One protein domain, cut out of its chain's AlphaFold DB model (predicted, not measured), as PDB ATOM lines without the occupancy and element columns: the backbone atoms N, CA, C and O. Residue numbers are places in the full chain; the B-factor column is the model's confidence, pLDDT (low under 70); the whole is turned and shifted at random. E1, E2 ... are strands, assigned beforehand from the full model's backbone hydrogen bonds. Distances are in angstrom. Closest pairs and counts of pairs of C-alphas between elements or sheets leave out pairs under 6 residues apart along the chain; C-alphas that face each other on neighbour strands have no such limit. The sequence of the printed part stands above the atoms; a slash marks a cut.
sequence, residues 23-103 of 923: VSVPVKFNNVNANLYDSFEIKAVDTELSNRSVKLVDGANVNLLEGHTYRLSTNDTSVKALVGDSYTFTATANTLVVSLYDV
ATOM      1  N   VAL A  23     111.753  -8.658  12.715       90.44
ATOM      2  CA  VAL A  23     110.969  -8.006  13.773       90.44
ATOM      3  C   VAL A  23     110.276  -6.757  13.232       90.44
ATOM      4  O   VAL A  23     110.863  -5.988  12.474       90.44
ATOM      5  N   SER A  24     109.016  -6.562  13.630       93.06
ATOM      6  CA  SER A  24     108.241  -5.350  13.345       93.06
ATOM      7  C   SER A  24     108.489  -4.334  14.457       93.06
ATOM      8  O   SER A  24     108.021  -4.520  15.578       93.06
ATOM      9  N   VAL A  25     109.209  -3.268  14.137       94.75
ATOM     10  CA  VAL A  25     109.717  -2.265  15.075       94.75
ATOM     11  C   VAL A  25     108.876  -0.991  14.959       94.75
ATOM     12  O   VAL A  25     108.864  -0.390  13.885       94.75
ATOM     13  N   PRO A  26     108.165  -0.545  16.010       95.31
ATOM     14  CA  PRO A  26     107.484   0.748  15.990       95.31
ATOM     15  C   PRO A  26     108.491   1.895  15.904       95.31
ATOM     16  O   PRO A  26     109.460   1.909  16.662       95.31
ATOM     17  N   VAL A  27     108.270   2.864  15.017       96.44
ATOM     18  CA  VAL A  27     109.155   4.021  14.827       96.44
ATOM     19  C   VAL A  27     108.510   5.272  15.404       96.44
ATOM     20  O   VAL A  27     107.339   5.556  15.154       96.44
ATOM     21  N   LYS A  28     109.290   6.041  16.162       95.88
ATOM     22  CA  LYS A  28     108.900   7.362  16.645       95.88
ATOM     23  C   LYS A  28     110.016   8.365  16.405       95.88
ATOM     24  O   LYS A  28     111.146   8.146  16.843       95.88
ATOM     25  N   PHE A  29     109.704   9.475  15.757       95.31
ATOM     26  CA  PHE A  29     110.627  10.591  15.615       95.31
ATOM     27  C   PHE A  29     110.451  11.563  16.782       95.31
ATOM     28  O   PHE A  29     109.346  11.860  17.232       95.31
ATOM     29  N   ASN A  30     111.573  12.039  17.304       94.12
ATOM     30  CA  ASN A  30     111.637  13.053  18.340       94.12
ATOM     31  C   ASN A  30     112.420  14.243  17.791       94.12
ATOM     32  O   ASN A  30     113.651  14.242  17.807       94.12
ATOM     33  N   ASN A  31     111.718  15.245  17.264       91.06
ATOM     34  CA  ASN A  31     112.383  16.448  16.783       91.06
ATOM     35  C   ASN A  31     112.850  17.300  17.971       91.06
ATOM     36  O   ASN A  31     112.026  17.881  18.674       91.06
ATOM     37  N   VAL A  32     114.164  17.348  18.205       92.56
ATOM     38  CA  VAL A  32     114.752  18.102  19.317       92.56
ATOM     39  C   VAL A  32     114.833  19.584  18.963       92.56
ATOM     40  O   VAL A  32     114.410  20.425  19.753       92.56
ATOM     41  N   ASN A  33     115.377  19.900  17.787       89.94
ATOM     42  CA  ASN A  33     115.536  21.276  17.304       89.94
ATOM     43  C   ASN A  33     115.747  21.395  15.780       89.94
ATOM     44  O   ASN A  33     116.121  22.470  15.317       89.94
ATOM     45  N   ALA A  34     115.551  20.326  15.006       87.06
ATOM     46  CA  ALA A  34     115.780  20.324  13.564       87.06
ATOM     47  C   ALA A  34     114.653  21.032  12.796       87.06
ATOM     48  O   ALA A  34     113.470  20.894  13.125       87.06
ATOM     49  N   ASN A  35     115.012  21.724  11.713       81.88
ATOM     50  CA  ASN A  35     114.048  22.250  10.748       81.88
ATOM     51  C   ASN A  35     113.761  21.176   9.693       81.88
ATOM     52  O   ASN A  35     114.670  20.747   8.990       81.88
ATOM     53  N   LEU A  36     112.509  20.718   9.610       83.38
ATOM     54  CA  LEU A  36     112.104  19.617   8.732       83.38
ATOM     55  C   LEU A  36     111.205  20.127   7.602       83.38
ATOM     56  O   LEU A  36     110.386  21.020   7.812       83.38
ATOM     57  N   TYR A  37     111.334  19.510   6.429       80.31
ATOM     58  CA  TYR A  37     110.551  19.806   5.228       80.31
ATOM     59  C   TYR A  37     109.781  18.560   4.776       80.31
ATOM     60  O   TYR A  37     110.168  17.443   5.114       80.31
ATOM     61  N   ASP A  38     108.733  18.728   3.967       80.19
ATOM     62  CA  ASP A  38     107.884  17.613   3.503       80.19
ATOM     63  C   ASP A  38     108.658  16.537   2.716       80.19
ATOM     64  O   ASP A  38     108.260  15.373   2.681       80.19
ATOM     65  N   SER A  39     109.782  16.910   2.094       81.81
ATOM     66  CA  SER A  39     110.682  16.003   1.374       81.81
ATOM     67  C   SER A  39     111.699  15.288   2.270       81.81
ATOM     68  O   SER A  39     112.458  14.464   1.762       81.81
ATOM     69  N   PHE A  40     111.762  15.584   3.573       86.25
ATOM     70  CA  PHE A  40     112.744  15.002   4.488       86.25
ATOM     71  C   PHE A  40     112.502  13.502   4.707       86.25
ATOM     72  O   PHE A  40     111.394  13.049   4.993       86.25
ATOM     73  N   GLU A  41     113.567  12.712   4.602       90.62
ATOM     74  CA  GLU A  41     113.545  11.262   4.746       90.62
ATOM     75  C   GLU A  41     114.694  10.774   5.622       90.62
ATOM     76  O   GLU A  41     115.832  11.238   5.525       90.62
ATOM     77  N   ILE A  42     114.403   9.739   6.409       93.69
ATOM     78  CA  ILE A  42     115.398   8.983   7.164       93.69
ATOM     79  C   ILE A  42     115.386   7.549   6.649       93.69
ATOM     80  O   ILE A  42     114.327   6.929   6.521       93.69
ATOM     81  N   LYS A  43     116.566   7.007   6.370       93.94
ATOM     82  CA  LYS A  43     116.770   5.607   5.996       93.94
ATOM     83  C   LYS A  43     117.630   4.911   7.041       93.94
ATOM     84  O   LYS A  43     118.573   5.500   7.563       93.94
ATOM     85  N   ALA A  44     117.307   3.656   7.319       92.94
ATOM     86  CA  ALA A  44     118.142   2.735   8.075       92.94
ATOM     87  C   ALA A  44     118.804   1.762   7.090       92.94
ATOM     88  O   ALA A  44     118.107   1.053   6.361       92.94
ATOM     89  N   VAL A  45     120.135   1.753   7.043       91.81
ATOM     90  CA  VAL A  45     120.944   0.902   6.158       91.81
ATOM     91  C   VAL A  45     121.576  -0.210   6.979       91.81
ATOM     92  O   VAL A  45     122.246   0.068   7.971       91.81
ATOM     93  N   ASP A  46     121.357  -1.457   6.581       90.94
ATOM     94  CA  ASP A  46     121.937  -2.624   7.245       90.94
ATOM     95  C   ASP A  46     123.457  -2.657   7.006       90.94
ATOM     96  O   ASP A  46     123.915  -2.643   5.861       90.94
ATOM     97  N   THR A  47     124.252  -2.648   8.077       86.81
ATOM     98  CA  THR A  47     125.722  -2.599   7.963       86.81
ATOM     99  C   THR A  47     126.349  -3.949   7.630       86.81
ATOM    100  O   THR A  47     127.479  -3.996   7.150       86.81
ATOM    101  N   GLU A  48     125.617  -5.036   7.859       83.75
ATOM    102  CA  GLU A  48     126.051  -6.407   7.581       83.75
ATOM    103  C   GLU A  48     125.604  -6.833   6.173       83.75
ATOM    104  O   GLU A  48     126.271  -7.627   5.510       83.75
ATOM    105  N   LEU A  49     124.510  -6.235   5.682       80.50
ATOM    106  CA  LEU A  49     123.942  -6.430   4.350       80.50
ATOM    107  C   LEU A  49     123.799  -5.082   3.625       80.50
ATOM    108  O   LEU A  49     122.692  -4.575   3.445       80.50
ATOM    109  N   SER A  50     124.919  -4.530   3.149       59.12
ATOM    110  CA  SER A  50     125.067  -3.183   2.553       59.12
ATOM    111  C   SER A  50     124.086  -2.800   1.429       59.12
ATOM    112  O   SER A  50     123.999  -1.634   1.054       59.12
ATOM    113  N   ASN A  51     123.334  -3.761   0.888       66.25
ATOM    114  CA  ASN A  51     122.377  -3.569  -0.205       66.25
ATOM    115  C   ASN A  51     120.933  -3.395   0.307       66.25
ATOM    116  O   ASN A  51     120.010  -3.218  -0.488       66.25
ATOM    117  N   ARG A  52     120.713  -3.479   1.626       77.62
ATOM    118  CA  ARG A  52     119.395  -3.400   2.259       77.62
ATOM    119  C   ARG A  52     119.258  -2.080   3.014       77.62
ATOM    120  O   ARG A  52     119.876  -1.871   4.053       77.62
ATOM    121  N   SER A  53     118.402  -1.200   2.500       88.62
ATOM    122  CA  SER A  53     118.000   0.033   3.181       88.62
ATOM    123  C   SER A  53     116.482   0.104   3.298       88.62
ATOM    124  O   SER A  53     115.762  -0.385   2.425       88.62
ATOM    125  N   VAL A  54     115.991   0.687   4.389       91.50
ATOM    126  CA  VAL A  54     114.554   0.837   4.642       91.50
ATOM    127  C   VAL A  54     114.257   2.271   5.059       91.50
ATOM    128  O   VAL A  54     114.946   2.827   5.913       91.50
ATOM    129  N   LYS A  55     113.233   2.880   4.451       94.19
ATOM    130  CA  LYS A  55     112.742   4.210   4.829       94.19
ATOM    131  C   LYS A  55     111.991   4.123   6.158       94.19
ATOM    132  O   LYS A  55     111.133   3.259   6.328       94.19
ATOM    133  N   LEU A  56     112.313   5.020   7.080       94.81
ATOM    134  CA  LEU A  56     111.625   5.171   8.356       94.81
ATOM    135  C   LEU A  56     110.507   6.208   8.213       94.81
ATOM    136  O   LEU A  56     110.687   7.233   7.554       94.81
ATOM    137  N   VAL A  57     109.360   5.942   8.835       92.00
ATOM    138  CA  VAL A  57     108.192   6.832   8.834       92.00
ATOM    139  C   VAL A  57     107.708   6.976  10.270       92.00
ATOM    140  O   VAL A  57     107.524   5.971  10.956       92.00
ATOM    141  N   ASP A  58     107.524   8.214  10.727       93.19
ATOM    142  CA  ASP A  58     107.064   8.485  12.088       93.19
ATOM    143  C   ASP A  58     105.674   7.882  12.342       93.19
ATOM    144  O   ASP A  58     104.771   7.994  11.511       93.19
ATOM    145  N   GLY A  59     105.507   7.213  13.483       91.38
ATOM    146  CA  GLY A  59     104.258   6.559  13.877       91.38
ATOM    147  C   GLY A  59     103.941   5.252  13.142       91.38
ATOM    148  O   GLY A  59     102.923   4.630  13.447       91.38
ATOM    149  N   ALA A  60     104.789   4.807  12.208       94.19
ATOM    150  CA  ALA A  60     104.632   3.540  11.497       94.19
ATOM    151  C   ALA A  60     105.560   2.448  12.050       94.19
ATOM    152  O   ALA A  60     106.575   2.718  12.691       94.19
ATOM    153  N   ASN A  61     105.234   1.188  11.756       93.00
ATOM    154  CA  ASN A  61     106.127   0.066  12.030       93.00
ATOM    155  C   ASN A  61     107.051  -0.194  10.834       93.00
ATOM    156  O   ASN A  61     106.626  -0.103   9.681       93.00
ATOM    157  N   VAL A  62     108.291  -0.596  11.110       94.19
ATOM    158  CA  VAL A  62     109.280  -1.000  10.105       94.19
ATOM    159  C   VAL A  62     109.766  -2.427  10.360       94.19
ATOM    160  O   VAL A  62     110.000  -2.821  11.498       94.19
ATOM    161  N   ASN A  63     109.926  -3.216   9.296       93.38
ATOM    162  CA  ASN A  63     110.419  -4.591   9.389       93.38
ATOM    163  C   ASN A  63     111.947  -4.628   9.250       93.38
ATOM    164  O   ASN A  63     112.472  -4.373   8.163       93.38
ATOM    165  N   LEU A  64     112.645  -4.984  10.328       92.56
ATOM    166  CA  LEU A  64     114.111  -5.083  10.398       92.56
ATOM    167  C   LEU A  64     114.539  -6.498  10.803       92.56
ATOM    168  O   LEU A  64     113.728  -7.257  11.329       92.56
ATOM    169  N   LEU A  65     115.794  -6.869  10.554       91.94
ATOM    170  CA  LEU A  65     116.338  -8.151  11.011       91.94
ATOM    171  C   LEU A  65     116.836  -8.026  12.453       91.94
ATOM    172  O   LEU A  65     117.665  -7.175  12.758       91.94
ATOM    173  N   GLU A  66     116.304  -8.846  13.354       91.00
ATOM    174  CA  GLU A  66     116.636  -8.819  14.779       91.00
ATOM    175  C   GLU A  66     118.117  -9.136  15.009       91.00
ATOM    176  O   GLU A  66     118.627 -10.138  14.514       91.00
ATOM    177  N   GLY A  67     118.801  -8.296  15.787       87.50
ATOM    178  CA  GLY A  67     120.223  -8.454  16.095       87.50
ATOM    179  C   GLY A  67     121.182  -7.821  15.082       87.50
ATOM    180  O   GLY A  67     122.351  -7.656  15.422       87.50
ATOM    181  N   HIS A  68     120.701  -7.398  13.909       91.62
ATOM    182  CA  HIS A  68     121.518  -6.680  12.926       91.62
ATOM    183  C   HIS A  68     121.739  -5.228  13.344       91.62
ATOM    184  O   HIS A  68     120.862  -4.592  13.946       91.62
ATOM    185  N   THR A  69     122.893  -4.678  12.973       93.00
ATOM    186  CA  THR A  69     123.205  -3.259  13.158       93.00
ATOM    187  C   THR A  69     122.810  -2.445  11.929       93.00
ATOM    188  O   THR A  69     123.237  -2.713  10.806       93.00
ATOM    189  N   TYR A  70     122.021  -1.399  12.161       93.62
ATOM    190  CA  TYR A  70     121.579  -0.447  11.151       93.62
ATOM    191  C   TYR A  70     122.221   0.915  11.385       93.62
ATOM    192  O   TYR A  70     122.304   1.382  12.521       93.62
ATOM    193  N   ARG A  71     122.631   1.581  10.306       93.75
ATOM    194  CA  ARG A  71     123.090   2.972  10.300       93.75
ATOM    195  C   ARG A  71     121.992   3.887   9.771       93.75
ATOM    196  O   ARG A  71     121.449   3.644   8.695       93.75
ATOM    197  N   LEU A  72     121.690   4.946  10.509       93.56
ATOM    198  CA  LEU A  72     120.797   6.008  10.072       93.56
ATOM    199  C   LEU A  72     121.495   6.926   9.064       93.56
ATOM    200  O   LEU A  72     122.657   7.302   9.231       93.56
ATOM    201  N   SER A  73     120.751   7.314   8.038       88.94
ATOM    202  CA  SER A  73     121.122   8.340   7.064       88.94
ATOM    203  C   SER A  73     119.914   9.219   6.766       88.94
ATOM    204  O   SER A  73     118.812   8.695   6.589       88.94
ATOM    205  N   THR A  74     120.119  10.526   6.675       88.50
ATOM    206  CA  THR A  74     119.114  11.498   6.235       88.50
ATOM    207  C   THR A  74     119.358  11.871   4.776       88.50
ATOM    208  O   THR A  74     120.477  11.739   4.277       88.50
ATOM    209  N   ASN A  75     118.319  12.313   4.069       84.06
ATOM    210  CA  ASN A  75     118.477  12.931   2.746       84.06
ATOM    211  C   ASN A  75     118.798  14.438   2.812       84.06
ATOM    212  O   ASN A  75     119.163  15.011   1.793       84.06
ATOM    213  N   ASP A  76     118.702  15.043   4.000       84.94
ATOM    214  CA  ASP A  76     119.145  16.404   4.302       84.94
ATOM    215  C   ASP A  76     120.274  16.359   5.340       84.94
ATOM    216  O   ASP A  76     120.075  15.958   6.492       84.94
ATOM    217  N   THR A  77     121.472  16.763   4.931       81.62
ATOM    218  CA  THR A  77     122.677  16.783   5.771       81.62
ATOM    219  C   THR A  77     122.678  17.896   6.816       81.62
ATOM    220  O   THR A  77     123.516  17.869   7.718       81.62
ATOM    221  N   SER A  78     121.740  18.845   6.741       82.94
ATOM    222  CA  SER A  78     121.525  19.847   7.791       82.94
ATOM    223  C   SER A  78     120.842  19.269   9.035       82.94
ATOM    224  O   SER A  78     120.810  19.925  10.076       82.94
ATOM    225  N   VAL A  79     120.352  18.026   8.962       87.88
ATOM    226  CA  VAL A  79     119.682  17.334  10.064       87.88
ATOM    227  C   VAL A  79     120.421  16.050  10.423       87.88
ATOM    228  O   VAL A  79     120.651  15.171   9.594       87.88
ATOM    229  N   LYS A  80     120.744  15.903  11.705       90.38
ATOM    230  CA  LYS A  80     121.364  14.713  12.287       90.38
ATOM    231  C   LYS A  80     120.295  13.833  12.933       90.38
ATOM    232  O   LYS A  80     119.597  14.280  13.839       90.38
ATOM    233  N   ALA A  81     120.204  12.573  12.506       93.00
ATOM    234  CA  ALA A  81     119.305  11.573  13.082       93.00
ATOM    235  C   ALA A  81     120.081  10.567  13.947       93.00
ATOM    236  O   ALA A  81     121.018   9.931  13.459       93.00
ATOM    237  N   LEU A  82     119.688  10.414  15.215       94.94
ATOM    238  CA  LEU A  82     120.353   9.538  16.187       94.94
ATOM    239  C   LEU A  82     119.371   8.647  16.935       94.94
ATOM    240  O   LEU A  82     118.237   9.033  17.201       94.94
ATOM    241  N   VAL A  83     119.854   7.484  17.355       93.94
ATOM    242  CA  VAL A  83     119.205   6.641  18.361       93.94
ATOM    243  C   VAL A  83     120.049   6.720  19.625       93.94
ATOM    244  O   VAL A  83     121.203   6.289  19.638       93.94
ATOM    245  N   GLY A  84     119.501   7.332  20.677       90.38
ATOM    246  CA  GLY A  84     120.333   7.818  21.781       90.38
ATOM    247  C   GLY A  84     121.348   8.836  21.252       90.38
ATOM    248  O   GLY A  84     120.953   9.805  20.609       90.38
ATOM    249  N   ASP A  85     122.640   8.564  21.448       88.81
ATOM    250  CA  ASP A  85     123.745   9.415  20.976       88.81
ATOM    251  C   ASP A  85     124.471   8.852  19.734       88.81
ATOM    252  O   ASP A  85     125.520   9.363  19.335       88.81
ATOM    253  N   SER A  86     123.937   7.791  19.111       92.69
ATOM    254  CA  SER A  86     124.599   7.064  18.016       92.69
ATOM    255  C   SER A  86     123.858   7.171  16.681       92.69
ATOM    256  O   SER A  86     122.629   7.163  16.624       92.69
ATOM    257  N   TYR A  87     124.621   7.200  15.582       90.56
ATOM    258  CA  TYR A  87     124.105   7.034  14.215       90.56
ATOM    259  C   TYR A  87     123.733   5.586  13.893       90.56
ATOM    260  O   TYR A  87     123.127   5.321  12.859       90.56
ATOM    261  N   THR A  88     124.143   4.640  14.731       93.25
ATOM    262  CA  THR A  88     123.861   3.220  14.556       93.25
ATOM    263  C   THR A  88     123.031   2.682  15.708       93.25
ATOM    264  O   THR A  88     123.147   3.141  16.844       93.25
ATOM    265  N   PHE A  89     122.214   1.678  15.417       94.25
ATOM    266  CA  PHE A  89     121.452   0.942  16.417       94.25
ATOM    267  C   PHE A  89     121.336  -0.526  16.019       94.25
ATOM    268  O   PHE A  89     121.333  -0.863  14.837       94.25
ATOM    269  N   THR A  90     121.203  -1.402  17.009       93.50
ATOM    270  CA  THR A  90     120.900  -2.815  16.780       93.50
ATOM    271  C   THR A  90     119.388  -3.012  16.795       93.50
ATOM    272  O   THR A  90     118.710  -2.574  17.730       93.50
ATOM    273  N   ALA A  91     118.838  -3.646  15.761       91.19
ATOM    274  CA  ALA A  91     117.401  -3.856  15.649       91.19
ATOM    275  C   ALA A  91     116.893  -4.851  16.705       91.19
ATOM    276  O   ALA A  91     117.401  -5.964  16.852       91.19
ATOM    277  N   THR A  92     115.851  -4.443  17.428       90.38
ATOM    278  CA  THR A  92     115.128  -5.245  18.425       90.38
ATOM    279  C   THR A  92     113.626  -5.018  18.244       90.38
ATOM    280  O   THR A  92     113.228  -4.122  17.506       90.38
ATOM    281  N   ALA A  93     112.771  -5.785  18.925       86.12
ATOM    282  CA  ALA A  93     111.318  -5.573  18.884       86.12
ATOM    283  C   ALA A  93     110.833  -4.304  19.629       86.12
ATOM    284  O   ALA A  93     109.638  -4.012  19.632       86.12
ATOM    285  N   ASN A  94     111.734  -3.563  20.283       91.25
ATOM    286  CA  ASN A  94     111.397  -2.355  21.038       91.25
ATOM    287  C   ASN A  94     111.173  -1.154  20.115       91.25
ATOM    288  O   ASN A  94     111.739  -1.087  19.031       91.25
ATOM    289  N   THR A  95     110.408  -0.163  20.578       93.12
ATOM    290  CA  THR A  95     110.206   1.091  19.842       93.12
ATOM    291  C   THR A  95     111.536   1.778  19.521       93.12
ATOM    292  O   THR A  95     112.315   2.098  20.420       93.12
ATOM    293  N   LEU A  96     111.760   2.056  18.239       95.25
ATOM    294  CA  LEU A  96     112.877   2.834  17.729       95.25
ATOM    295  C   LEU A  96     112.557   4.325  17.861       95.25
ATOM    296  O   LEU A  96     111.727   4.855  17.121       95.25
ATOM    297  N   VAL A  97     113.222   4.997  18.798       95.56
ATOM    298  CA  VAL A  97     113.119   6.452  18.964       95.56
ATOM    299  C   VAL A  97     114.292   7.118  18.253       95.56
ATOM    300  O   VAL A  97     115.439   6.944  18.664       95.56
ATOM    301  N   VAL A  98     113.998   7.873  17.195       96.31
ATOM    302  CA  VAL A  98     114.995   8.624  16.421       96.31
ATOM    303  C   VAL A  98     114.920  10.098  16.801       96.31
ATOM    304  O   VAL A  98     113.933  10.768  16.500       96.31
ATOM    305  N   SER A  99     115.957  10.609  17.456       96.50
ATOM    306  CA  SER A  99     116.093  12.027  17.791       96.50
ATOM    307  C   SER A  99     116.698  12.801  16.623       96.50
ATOM    308  O   SER A  99     117.710  12.378  16.058       96.50
ATOM    309  N   LEU A 100     116.086  13.933  16.269       94.38
ATOM    310  CA  LEU A 100     116.500  14.789  15.154       94.38
ATOM    311  C   LEU A 100     117.083  16.097  15.678       94.38
ATOM    312  O   LEU A 100     116.422  16.803  16.443       94.38
ATOM    313  N   TYR A 101     118.301  16.410  15.246       91.38
ATOM    314  CA  TYR A 101     119.048  17.592  15.659       91.38
ATOM    315  C   TYR A 101     119.421  18.460  14.461       91.38
ATOM    316  O   TYR A 101     119.812  17.936  13.419       91.38
ATOM    317  N   ASP A 102     119.355  19.777  14.629       88.50
ATOM    318  CA  ASP A 102     119.932  20.741  13.689       88.50
ATOM    319  C   ASP A 102     121.466  20.650  13.715       88.50
ATOM    320  O   ASP A 102     122.082  20.628  14.787       88.50
ATOM    321  N   VAL A 103     122.090  20.578  12.539       86.69
ATOM    322  CA  VAL A 103     123.550  20.607  12.402       86.69
ATOM    323  C   VAL A 103     124.008  22.066  12.297       86.69
ATOM    324  O   VAL A 103     123.440  22.805  11.492       86.69
TER     325      VAL A 103
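This is residues 23 to 103 of the 923 residues of the protein "Pectinesterase" of Catenibacterium mitsuokai (strain DSM 15897 / JCM 10609 / CIP 106738 / RCA14-39) (UniProt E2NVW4). Two four-stranded sheets wrap round a shared core as a small, rounded barrel, loosely closed where E3 comes near E4 and E5 near E6. One sheet, E4 E1 E8 E6, is curled like part of a barrel; the other, E3 E2 E5 E7, is strongly twisted. The first is mixed and the second antiparallel throughout. The 81 printed residues hold eight strands, E1 to E8 in chain order, and no named helix: an all-strand class. The whole is compact, with a radius of gyration of the C-alphas of 11.7 A and spans of 31 by 23 by 23 A.

E1, residues 23 to 31, begins at C-alpha 23 (110.969, -8.006, 13.773) and is 24.7 A long. E2 is residues 42 to 46, E3 53 to 56, E4 61 to 65. E5, residues 69 to 74, is 16.8 A long. E6 is residues 79 to 82 and E7 88 to 90. E8, residues 96 to 102, is 19.7 A long and ends at C-alpha 102 (119.932, 20.741, 13.689).

E1 is staggered: residues 23 to 26 pair with antiparallel E4 (N 25 to O 62, 2.8 A), residues 27 to 31 with parallel E8 (N 30 to O 98, 2.8 A). E8 and E6 are antiparallel (N 80 to O 101, 2.8 A). E2 and E3 form a hairpin (N 56 to O 42, 2.8 A). E5 is antiparallel to E2 (N 43 to O 73, 2.8 A) and E7 (N 70 to O 89, 2.8 A). Between the sheets, the closest C-alphas of E3 and E4 are Leu 56 and Val 62, 6.8 A; of E5 and E6, Leu 72 and Ala 81, 6.5 A. E1 and E5 are apart.

The farthest C-alphas, Tyr 37 and Gly 67, are 31.8 A apart. The printed part has no cut and no long link. Mean pLDDT of the printed part is 89.9; residues 50 to 51 are under 70.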